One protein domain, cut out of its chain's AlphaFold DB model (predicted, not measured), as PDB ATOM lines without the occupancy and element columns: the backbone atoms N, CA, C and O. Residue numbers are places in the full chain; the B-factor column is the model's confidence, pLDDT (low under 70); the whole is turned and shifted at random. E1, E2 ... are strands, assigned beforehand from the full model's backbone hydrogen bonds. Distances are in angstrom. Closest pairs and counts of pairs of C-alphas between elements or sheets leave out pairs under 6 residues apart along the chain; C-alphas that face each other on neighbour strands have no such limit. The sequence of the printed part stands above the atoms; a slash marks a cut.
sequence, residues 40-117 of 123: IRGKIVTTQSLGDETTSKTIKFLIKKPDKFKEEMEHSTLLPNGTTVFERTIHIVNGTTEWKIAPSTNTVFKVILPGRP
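AT A GLANCE: This is residues 40 to 117 of the 123 residues of an uncharacterized protein of Archaeoglobales archaeon (UniProt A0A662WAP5). A single twisted sheet of six strands, with both faces bare, in which the chain zigzags from E1 at one edge to E6 at the other. E1 to E4 are long strands side by side, while E5 and E6 make a short hairpin alongside part of E4. The printed part has 78 residues and six named strands, E1 to E6, with no named helix; the sheet's order is E1 - E2 - E3 - E4 - E5 - E6, all antiparallel, and the class is all strand. The whole is loose, with a radius of gyration of the C-alphas of 15.2 A, and elongated, spanning 45 by 27 by 17 A.

IN THESE COORDINATES: E1, residues 40 to 50, begins at C-alpha 40 at (27.656, 22.255, 66.246) and is 31.3 A long from first to last C-alpha. E2, residues 53 to 64, is the longest strand by residues, with 12, and measures 35.5 A. E3, residues 68 to 78, measures 33.1 A. E4, residues 84 to 94, measures 33.2 A and begins at C-alpha 84 at (14.938, 28.690, 38.376). E5, residues 97 to 102, measures 16.9 A. E6, residues 107 to 112, measures 17.1 A and ends at C-alpha 112 at (43.352, 13.086, 51.017).

HOW THE PARTS SIT: The six strands form a meander, each strand the antiparallel neighbour of the one before, and each successive pair is a hairpin. E1, an edge strand, and E2 run at 167 degrees; the facing C-alphas of Lys 43 and Lys 60 are 4.4 A apart, and N 44 and O 59 are within hydrogen-bond range at 2.8 A. E2 and E3 run at 169 degrees, with N 60 and O 72 at 2.8 A. E3 and E4 run at 171 degrees, with N 73 and O 89 at 2.8 A. E4 and E5 run at 165 degrees; C-alphas 89 to 94 of E4 face those of E5, and N 92 and O 99 are 2.9 A apart. E5 and E6, the other edge strand, run at 166 degrees, with N 100 and O 109 at 2.9 A. E1 and E4 are apart, for instance, and so are E3 and E6. From edge to edge the strands' lines turn by 59 degrees, and the way across the sheet turns by 30 degrees.

THE WHOLE: The two C-alphas farthest apart, those of Asn 81 and Gly 115, are 46.4 A apart. The printed part has no cut, and the five links between its strands are tight. The mean pLDDT of the printed part is 89.5; residues 114 to 117 are under 70.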
ATOM      1  N   ILE A  40      28.361  21.088  66.785       88.81
ATOM      2  CA  ILE A  40      27.656  22.255  66.246       88.81
ATOM      3  C   ILE A  40      26.772  21.798  65.096       88.81
ATOM      4  O   ILE A  40      27.229  21.154  64.155       88.81
ATOM      5  N   ARG A  41      25.501  22.186  65.142       92.12
ATOM      6  CA  ARG A  41      24.559  22.047  64.034       92.12
ATOM      7  C   ARG A  41      23.998  23.417  63.711       92.12
ATOM      8  O   ARG A  41      23.555  24.123  64.610       92.12
ATOM      9  N   GLY A  42      23.933  23.749  62.431       92.12
ATOM     10  CA  GLY A  42      23.313  24.990  61.998       92.12
ATOM     11  C   GLY A  42      22.681  24.893  60.621       92.12
ATOM     12  O   GLY A  42      22.932  23.967  59.845       92.12
ATOM     13  N   LYS A  43      21.824  25.872  60.340       94.44
ATOM     14  CA  LYS A  43      21.262  26.139  59.021       94.44
ATOM     15  C   LYS A  43      21.493  27.614  58.725       94.44
ATOM     16  O   LYS A  43      21.027  28.464  59.476       94.44
ATOM     17  N   ILE A  44      22.193  27.897  57.640       93.06
ATOM     18  CA  ILE A  44      22.370  29.235  57.088       93.06
ATOM     19  C   ILE A  44      21.442  29.338  55.887       93.06
ATOM     20  O   ILE A  44      21.398  28.429  55.059       93.06
ATOM     21  N   VAL A  45      20.687  30.425  55.805       93.69
ATOM     22  CA  VAL A  45      19.913  30.785  54.619       93.69
ATOM     23  C   VAL A  45      20.386  32.165  54.206       93.69
ATOM     24  O   VAL A  45      20.399  33.084  55.022       93.69
ATOM     25  N   THR A  46      20.820  32.294  52.963       93.56
ATOM     26  CA  THR A  46      21.315  33.543  52.398       93.56
ATOM     27  C   THR A  46      20.557  33.816  51.117       93.56
ATOM     28  O   THR A  46      20.457  32.940  50.262       93.56
ATOM     29  N   THR A  47      20.062  35.037  50.973       92.38
ATOM     30  CA  THR A  47      19.511  35.544  49.719       92.38
ATOM     31  C   THR A  47      20.381  36.712  49.285       92.38
ATOM     32  O   THR A  47      20.702  37.581  50.094       92.38
ATOM     33  N   GLN A  48      20.814  36.692  48.033       90.69
ATOM     34  CA  GLN A  48      21.626  37.723  47.405       90.69
ATOM     35  C   GLN A  48      20.932  38.144  46.116       90.69
ATOM     36  O   GLN A  48      20.466  37.292  45.362       90.69
ATOM     37  N   SER A  49      20.887  39.444  45.859       88.00
ATOM     38  CA  SER A  49      20.366  39.997  44.611       88.00
ATOM     39  C   SER A  49      21.469  40.813  43.952       88.00
ATOM     40  O   SER A  49      22.079  41.662  44.605       88.00
ATOM     41  N   LEU A  50      21.746  40.530  42.683       86.56
ATOM     42  CA  LEU A  50      22.733  41.231  41.869       86.56
ATOM     43  C   LEU A  50      22.096  41.560  40.515       86.56
ATOM     44  O   LEU A  50      21.903  40.679  39.683       86.56
ATOM     45  N   GLY A  51      21.751  42.832  40.301       86.38
ATOM     46  CA  GLY A  51      20.947  43.229  39.142       86.38
ATOM     47  C   GLY A  51      19.578  42.541  39.156       86.38
ATOM     48  O   GLY A  51      18.913  42.524  40.191       86.38
ATOM     49  N   ASP A  52      19.197  41.946  38.025       84.62
ATOM     50  CA  ASP A  52      17.938  41.201  37.863       84.62
ATOM     51  C   ASP A  52      18.037  39.732  38.317       84.62
ATOM     52  O   ASP A  52      17.054  38.991  38.271       84.62
ATOM     53  N   GLU A  53      19.214  39.291  38.767       83.81
ATOM     54  CA  GLU A  53      19.426  37.934  39.258       83.81
ATOM     55  C   GLU A  53      19.254  37.879  40.775       83.81
ATOM     56  O   GLU A  53      19.841  38.658  41.532       83.81
ATOM     57  N   THR A  54      18.461  36.916  41.243       88.44
ATOM     58  CA  THR A  54      18.351  36.602  42.671       88.44
ATOM     59  C   THR A  54      18.825  35.184  42.917       88.44
ATOM     60  O   THR A  54      18.323  34.219  42.345       88.44
ATOM     61  N   THR A  55      19.784  35.065  43.823       90.19
ATOM     62  CA  THR A  55      20.384  33.809  44.241       90.19
ATOM     63  C   THR A  55      20.007  33.535  45.687       90.19
ATOM     64  O   THR A  55      20.235  34.359  46.571       90.19
ATOM     65  N   SER A  56      19.452  32.358  45.953       92.69
ATOM     66  CA  SER A  56      19.236  31.868  47.312       92.69
ATOM     67  C   SER A  56      20.105  30.650  47.581       92.69
ATOM     68  O   SER A  56      20.243  29.756  46.752       92.69
ATOM     69  N   LYS A  57      20.702  30.614  48.767       93.38
ATOM     70  CA  LYS A  57      21.604  29.560  49.215       93.38
ATOM     71  C   LYS A  57      21.186  29.102  50.601       93.38
ATOM     72  O   LYS A  57      21.140  29.896  51.534       93.38
ATOM     73  N   THR A  58      20.921  27.813  50.754       94.62
ATOM     74  CA  THR A  58      20.728  27.175  52.056       94.62
ATOM     75  C   THR A  58      21.912  26.262  52.336       94.62
ATOM     76  O   THR A  58      22.209  25.372  51.549       94.62
ATOM     77  N   ILE A  59      22.583  26.455  53.470       94.56
ATOM     78  CA  ILE A  59      23.685  25.605  53.928       94.56
ATOM     79  C   ILE A  59      23.275  24.973  55.253       94.56
ATOM     80  O   ILE A  59      23.111  25.664  56.256       94.56
ATOM     81  N   LYS A  60      23.112  23.653  55.281       95.62
ATOM     82  CA  LYS A  60      22.975  22.883  56.523       95.62
ATOM     83  C   LYS A  60      24.354  22.350  56.872       95.62
ATOM     84  O   LYS A  60      24.955  21.680  56.041       95.62
ATOM     85  N   PHE A  61      24.848  22.609  58.075       93.81
ATOM     86  CA  PHE A  61      26.162  22.129  58.488       93.81
ATOM     87  C   PHE A  61      26.118  21.407  59.833       93.81
ATOM     88  O   PHE A  61      25.282  21.685  60.698       93.81
ATOM     89  N   LEU A  62      27.035  20.459  59.975       93.38
ATOM     90  CA  LEU A  62      27.281  19.642  61.147       93.38
ATOM     91  C   LEU A  62      28.789  19.619  61.377       93.38
ATOM     92  O   LEU A  62      29.552  19.225  60.497       93.38
ATOM     93  N   ILE A  63      29.210  20.025  62.561       91.12
ATOM     94  CA  ILE A  63      30.588  19.956  63.024       91.12
ATOM     95  C   ILE A  63      30.602  19.010  64.212       91.12
ATOM     96  O   ILE A  63      29.918  19.252  65.205       91.12
ATOM     97  N   LYS A  64      31.404  17.955  64.112       89.44
ATOM     98  CA  LYS A  64      31.737  17.074  65.221       89.44
ATOM     99  C   LYS A  64      33.239  17.133  65.439       89.44
ATOM    100  O   LYS A  64      34.025  16.748  64.574       89.44
ATOM    101  N   LYS A  65      33.644  17.646  66.593       84.88
ATOM    102  CA  LYS A  65      35.062  17.794  66.916       84.88
ATOM    103  C   LYS A  65      35.755  16.438  67.094       84.88
ATOM    104  O   LYS A  65      35.105  15.468  67.487       84.88
ATOM    105  N   PRO A  66      37.077  16.379  66.864       83.50
ATOM    106  CA  PRO A  66      37.941  17.474  66.403       83.50
ATOM    107  C   PRO A  66      37.962  17.671  64.877       83.50
ATOM    108  O   PRO A  66      38.444  18.698  64.413       83.50
ATOM    109  N   ASP A  67      37.465  16.711  64.098       85.00
ATOM    110  CA  ASP A  67      37.893  16.535  62.705       85.00
ATOM    111  C   ASP A  67      36.782  16.117  61.727       85.00
ATOM    112  O   ASP A  67      37.061  15.808  60.565       85.00
ATOM    113  N   LYS A  68      35.520  16.091  62.171       89.31
ATOM    114  CA  LYS A  68      34.380  15.721  61.330       89.31
ATOM    115  C   LYS A  68      33.551  16.944  60.991       89.31
ATOM    116  O   LYS A  68      33.079  17.674  61.861       89.31
ATOM    117  N   PHE A  69      33.319  17.128  59.706       91.56
ATOM    118  CA  PHE A  69      32.472  18.182  59.185       91.56
ATOM    119  C   PHE A  69      31.589  17.615  58.088       91.56
ATOM    120  O   PHE A  69      32.013  16.790  57.284       91.56
ATOM    121  N   LYS A  70      30.341  18.050  58.054       93.38
ATOM    122  CA  LYS A  70      29.444  17.792  56.942       93.38
ATOM    123  C   LYS A  70      28.688  19.064  56.650       93.38
ATOM    124  O   LYS A  70      28.071  19.628  57.548       93.38
ATOM    125  N   GLU A  71      28.668  19.453  55.392       94.69
ATOM    126  CA  GLU A  71      27.832  20.528  54.898       94.69
ATOM    127  C   GLU A  71      27.020  20.041  53.709       94.69
ATOM    128  O   GLU A  71      27.456  19.232  52.891       94.69
ATOM    129  N   GLU A  72      25.798  20.523  53.644       95.12
ATOM    130  CA  GLU A  72      24.896  20.300  52.541       95.12
ATOM    131  C   GLU A  72      24.420  21.660  52.071       95.12
ATOM    132  O   GLU A  72      23.800  22.418  52.821       95.12
ATOM    133  N   MET A  73      24.763  21.962  50.831       94.62
ATOM    134  CA  MET A  73      24.519  23.231  50.191       94.62
ATOM    135  C   MET A  73      23.471  23.028  49.110       94.62
ATOM    136  O   MET A  73      23.667  22.236  48.193       94.62
ATOM    137  N   GLU A  74      22.371  23.750  49.233       94.00
ATOM    138  CA  GLU A  74      21.327  23.876  48.227       94.00
ATOM    139  C   GLU A  74      21.401  25.309  47.691       94.00
ATOM    140  O   GLU A  74      21.403  26.271  48.464       94.00
ATOM    141  N   HIS A  75      21.509  25.452  46.380       92.31
ATOM    142  CA  HIS A  75      21.608  26.722  45.681       92.31
ATOM    143  C   HIS A  75      20.461  26.817  44.681       92.31
ATOM    144  O   HIS A  75      20.172  25.848  43.979       92.31
ATOM    145  N   SER A  76      19.805  27.970  44.629       89.88
ATOM    146  CA  SER A  76      18.789  28.266  43.632       89.88
ATOM    147  C   SER A  76      19.037  29.635  43.018       89.88
ATOM    148  O   SER A  76      19.122  30.620  43.757       89.88
ATOM    149  N   THR A  77      19.070  29.703  41.695       88.31
ATOM    150  CA  THR A  77      19.256  30.955  40.953       88.31
ATOM    151  C   THR A  77      18.025  31.219  40.113       88.31
ATOM    152  O   THR A  77      17.666  30.391  39.274       88.31
ATOM    153  N   LEU A  78      17.375  32.358  40.349       88.75
ATOM    154  CA  LEU A  78      16.321  32.871  39.485       88.75
ATOM    155  C   LEU A  78      16.975  33.669  38.358       88.75
ATOM    156  O   LEU A  78      17.582  34.712  38.604       88.75
ATOM    157  N   LEU A  79      16.858  33.153  37.138       87.81
ATOM    158  CA  LEU A  79      17.370  33.797  35.937       87.81
ATOM    159  C   LEU A  79      16.388  34.868  35.431       87.81
ATOM    160  O   LEU A  79      15.178  34.735  35.642       87.81
ATOM    161  N   PRO A  80      16.861  35.874  34.667       83.38
ATOM    162  CA  PRO A  80      16.004  36.937  34.131       83.38
ATOM    163  C   PRO A  80      14.875  36.433  33.217       83.38
ATOM    164  O   PRO A  80      13.851  37.089  33.058       83.38
ATOM    165  N   ASN A  81      15.030  35.240  32.631       87.56
ATOM    166  CA  ASN A  81      14.007  34.590  31.805       87.56
ATOM    167  C   ASN A  81      12.903  33.880  32.624       87.56
ATOM    168  O   ASN A  81      12.087  33.164  32.046       87.56
ATOM    169  N   GLY A  82      12.904  34.017  33.954       85.31
ATOM    170  CA  GLY A  82      11.953  33.375  34.867       85.31
ATOM    171  C   GLY A  82      12.264  31.911  35.199       85.31
ATOM    172  O   GLY A  82      11.539  31.294  35.979       85.31
ATOM    173  N   THR A  83      13.336  31.334  34.648       89.56
ATOM    174  CA  THR A  83      13.754  29.958  34.959       89.56
ATOM    175  C   THR A  83      14.492  29.925  36.293       89.56
ATOM    176  O   THR A  83      15.366  30.751  36.543       89.56
ATOM    177  N   THR A  84      14.175  28.946  37.144       89.62
ATOM    178  CA  THR A  84      14.938  28.690  38.376       89.62
ATOM    179  C   THR A  84      15.820  27.460  38.201       89.62
ATOM    180  O   THR A  84      15.319  26.378  37.893       89.62
ATOM    181  N   VAL A  85      17.124  27.616  38.415       88.94
ATOM    182  CA  VAL A  85      18.089  26.507  38.424       88.94
ATOM    183  C   VAL A  85      18.330  26.079  39.865       88.94
ATOM    184  O   VAL A  85      18.532  26.939  40.717       88.94
ATOM    185  N   PHE A  86      18.318  24.772  40.134       90.06
ATOM    186  CA  PHE A  86      18.592  24.203  41.455       90.06
ATOM    187  C   PHE A  86      19.838  23.327  41.419       90.06
ATOM    188  O   PHE A  86      19.923  22.384  40.634       90.06
ATOM    189  N   GLU A  87      20.767  23.587  42.330       91.12
ATOM    190  CA  GLU A  87      21.983  22.801  42.495       91.12
ATOM    191  C   GLU A  87      22.132  22.358  43.947       91.12
ATOM    192  O   GLU A  87      21.844  23.103  44.886       91.12
ATOM    193  N   ARG A  88      22.600  21.125  44.148       93.50
ATOM    194  CA  ARG A  88      22.897  20.592  45.476       93.50
ATOM    195  C   ARG A  88      24.305  20.035  45.490       93.50
ATOM    196  O   ARG A  88      24.675  19.274  44.604       93.50
ATOM    197  N   THR A  89      25.061  20.377  46.522       94.50
ATOM    198  CA  THR A  89      26.392  19.826  46.779       94.50
ATOM    199  C   THR A  89      26.471  19.370  48.227       94.50
ATOM    200  O   THR A  89      25.994  20.053  49.131       94.50
ATOM    201  N   ILE A  90      27.069  18.205  48.458       95.75
ATOM    202  CA  ILE A  90      27.338  17.685  49.798       95.75
ATOM    203  C   ILE A  90      28.851  17.619  49.969       95.75
ATOM    204  O   ILE A  90      29.542  16.992  49.169       95.75
ATOM    205  N   HIS A  91      29.354  18.246  51.020       94.75
ATOM    206  CA  HIS A  91      30.762  18.246  51.379       94.75
ATOM    207  C   HIS A  91      30.924  17.553  52.728       94.75
ATOM    208  O   HIS A  91      30.216  17.848  53.690       94.75
ATOM    209  N   ILE A  92      31.817  16.574  52.791       94.69
ATOM    210  CA  ILE A  92      32.080  15.779  53.988       94.69
ATOM    211  C   ILE A  92      33.580  15.805  54.241       94.69
ATOM    212  O   ILE A  92      34.359  15.542  53.333       94.69
ATOM    213  N   VAL A  93      33.979  16.059  55.480       92.06
ATOM    214  CA  VAL A  93      35.349  15.912  55.968       92.06
ATOM    215  C   VAL A  93      35.330  14.940  57.140       92.06
ATOM    216  O   VAL A  93      34.490  15.044  58.036       92.06
ATOM    217  N   ASN A  94      36.245  13.978  57.126       91.25
ATOM    218  CA  ASN A  94      36.467  13.037  58.216       91.25
ATOM    219  C   ASN A  94      37.975  12.834  58.376       91.25
ATOM    220  O   ASN A  94      38.596  12.112  57.588       91.25
ATOM    221  N   GLY A  95      38.563  13.515  59.357       87.88
ATOM    222  CA  GLY A  95      40.004  13.497  59.569       87.88
ATOM    223  C   GLY A  95      40.742  14.094  58.374       87.88
ATOM    224  O   GLY A  95      40.550  15.250  58.002       87.88
ATOM    225  N   THR A  96      41.574  13.276  57.740       87.75
ATOM    226  CA  THR A  96      42.362  13.648  56.560       87.75
ATOM    227  C   THR A  96      41.632  13.411  55.244       87.75
ATOM    228  O   THR A  96      42.221  13.613  54.192       87.75
ATOM    229  N   THR A  97      40.381  12.949  55.252       90.50
ATOM    230  CA  THR A  97      39.658  12.657  54.007       90.50
ATOM    231  C   THR A  97      38.533  13.653  53.780       90.50
ATOM    232  O   THR A  97      37.717  13.888  54.670       90.50
ATOM    233  N   GLU A  98      38.474  14.201  52.570       93.69
ATOM    234  CA  GLU A  98      37.425  15.102  52.101       93.69
ATOM    235  C   GLU A  98      36.682  14.471  50.918       93.69
ATOM    236  O   GLU A  98      37.294  13.877  50.026       93.69
ATOM    237  N   TRP A  99      35.357  14.617  50.904       95.50
ATOM    238  CA  TRP A  99      34.491  14.242  49.795       95.50
ATOM    239  C   TRP A  99      33.632  15.423  49.372       95.50
ATOM    240  O   TRP A  99      32.997  16.059  50.214       95.50
ATOM    241  N   LYS A 100      33.538  15.651  48.063       95.00
ATOM    242  CA  LYS A 100      32.552  16.546  47.451       95.00
ATOM    243  C   LYS A 100      31.663  15.733  46.531       95.00
ATOM    244  O   LYS A 100      32.151  15.040  45.642       95.00
ATOM    245  N   ILE A 101      30.365  15.797  46.771       95.88
ATOM    246  CA  ILE A 101      29.355  15.000  46.084       95.88
ATOM    247  C   ILE A 101      28.399  15.969  45.397       95.88
ATOM    248  O   ILE A 101      27.804  16.816  46.064       95.88
ATOM    249  N   ALA A 102      28.233  15.813  44.088       94.56
ATOM    250  CA  ALA A 102      27.248  16.522  43.279       94.56
ATOM    251  C   ALA A 102      26.176  15.512  42.828       94.56
ATOM    252  O   ALA A 102      26.403  14.763  41.873       94.56
ATOM    253  N   PRO A 103      25.019  15.423  43.520       91.25
ATOM    254  CA  PRO A 103      24.001  14.418  43.219       91.25
ATOM    255  C   PRO A 103      23.377  14.583  41.830       91.25
ATOM    256  O   PRO A 103      23.042  13.586  41.202       91.25
ATOM    257  N   SER A 104      23.252  15.821  41.337       89.94
ATOM    258  CA  SER A 104      22.670  16.128  40.021       89.94
ATOM    259  C   SER A 104      23.443  15.493  38.865       89.94
ATOM    260  O   SER A 104      22.846  15.102  37.868       89.94
ATOM    261  N   THR A 105      24.760  15.353  39.014       92.25
ATOM    262  CA  THR A 105      25.653  14.757  38.013       92.25
ATOM    263  C   THR A 105      26.168  13.379  38.430       92.25
ATOM    264  O   THR A 105      27.069  12.844  37.788       92.25
ATOM    265  N   ASN A 106      25.642  12.813  39.523       92.44
ATOM    266  CA  ASN A 106      26.113  11.567  40.135       92.44
ATOM    267  C   ASN A 106      27.649  11.503  40.287       92.44
ATOM    268  O   ASN A 106      28.278  10.471  40.054       92.44
ATOM    269  N   THR A 107      28.269  12.636  40.628       93.94
ATOM    270  CA  THR A 107      29.729  12.768  40.673       93.94
ATOM    271  C   THR A 107      30.224  12.831  42.115       93.94
ATOM    272  O   THR A 107      29.653  13.531  42.955       93.94
ATOM    273  N   VAL A 108      31.318  12.114  42.399       95.50
ATOM    274  CA  VAL A 108      31.992  12.101  43.703       95.50
ATOM    275  C   VAL A 108      33.476  12.389  43.512       95.50
ATOM    276  O   VAL A 108      34.183  11.636  42.848       95.50
ATOM    277  N   PHE A 109      33.958  13.448  44.154       95.12
ATOM    278  CA  PHE A 109      35.377  13.769  44.264       95.12
ATOM    279  C   PHE A 109      35.864  13.423  45.666       95.12
ATOM    280  O   PHE A 109      35.229  13.799  46.651       95.12
ATOM    281  N   LYS A 110      36.995  12.721  45.759       93.81
ATOM    282  CA  LYS A 110      37.630  12.343  47.024       93.81
ATOM    283  C   LYS A 110      39.069  12.840  47.042       93.81
ATOM    284  O   LYS A 110      39.815  12.575  46.105       93.81
ATOM    285  N   VAL A 111      39.457  13.506  48.124       91.75
ATOM    286  CA  VAL A 111      40.813  14.031  48.322       91.75
ATOM    287  C   VAL A 111      41.331  13.609  49.695       91.75
ATOM    288  O   VAL A 111      40.581  13.557  50.669       91.75
ATOM    289  N   ILE A 112      42.623  13.287  49.762       88.38
ATOM    290  CA  ILE A 112      43.352  13.086  51.017       88.38
ATOM    291  C   ILE A 112      44.103  14.388  51.314       88.38
ATOM    292  O   ILE A 112      44.841  14.881  50.468       88.38
ATOM    293  N   LEU A 113      43.899  14.938  52.506       78.62
ATOM    294  CA  LEU A 113      44.478  16.175  53.015       78.62
ATOM    295  C   LEU A 113      45.613  15.843  54.000       78.62
ATOM    296  O   LEU A 113      45.360  15.686  55.200       78.62
ATOM    297  N   PRO A 114      46.864  15.698  53.533       69.69
ATOM    298  CA  PRO A 114      47.993  15.484  54.427       69.69
ATOM    299  C   PRO A 114      48.231  16.735  55.290       69.69
ATOM    300  O   PRO A 114      48.383  17.837  54.772       69.69
ATOM    301  N   GLY A 115      48.268  16.563  56.614       63.50
ATOM    302  CA  GLY A 115      48.716  17.604  57.548       63.50
ATOM    303  C   GLY A 115      47.698  18.688  57.917       63.50
ATOM    304  O   GLY A 115      48.112  19.721  58.433       63.50
ATOM    305  N   ARG A 116      46.387  18.496  57.693       57.78
ATOM    306  CA  ARG A 116      45.376  19.479  58.128       57.78
ATOM    307  C   ARG A 116      45.335  19.552  59.666       57.78
ATOM    308  O   ARG A 116      44.963  18.557  60.291       57.78
ATOM    309  N   PRO A 117      45.686  20.690  60.295       50.78
ATOM    310  CA  PRO A 117      45.469  20.858  61.726       50.78
ATOM    311  C   PRO A 117      43.959  20.867  62.025       50.78
ATOM    312  O   PRO A 117      43.172  21.294  61.171       50.78
TER     313      PRO A 117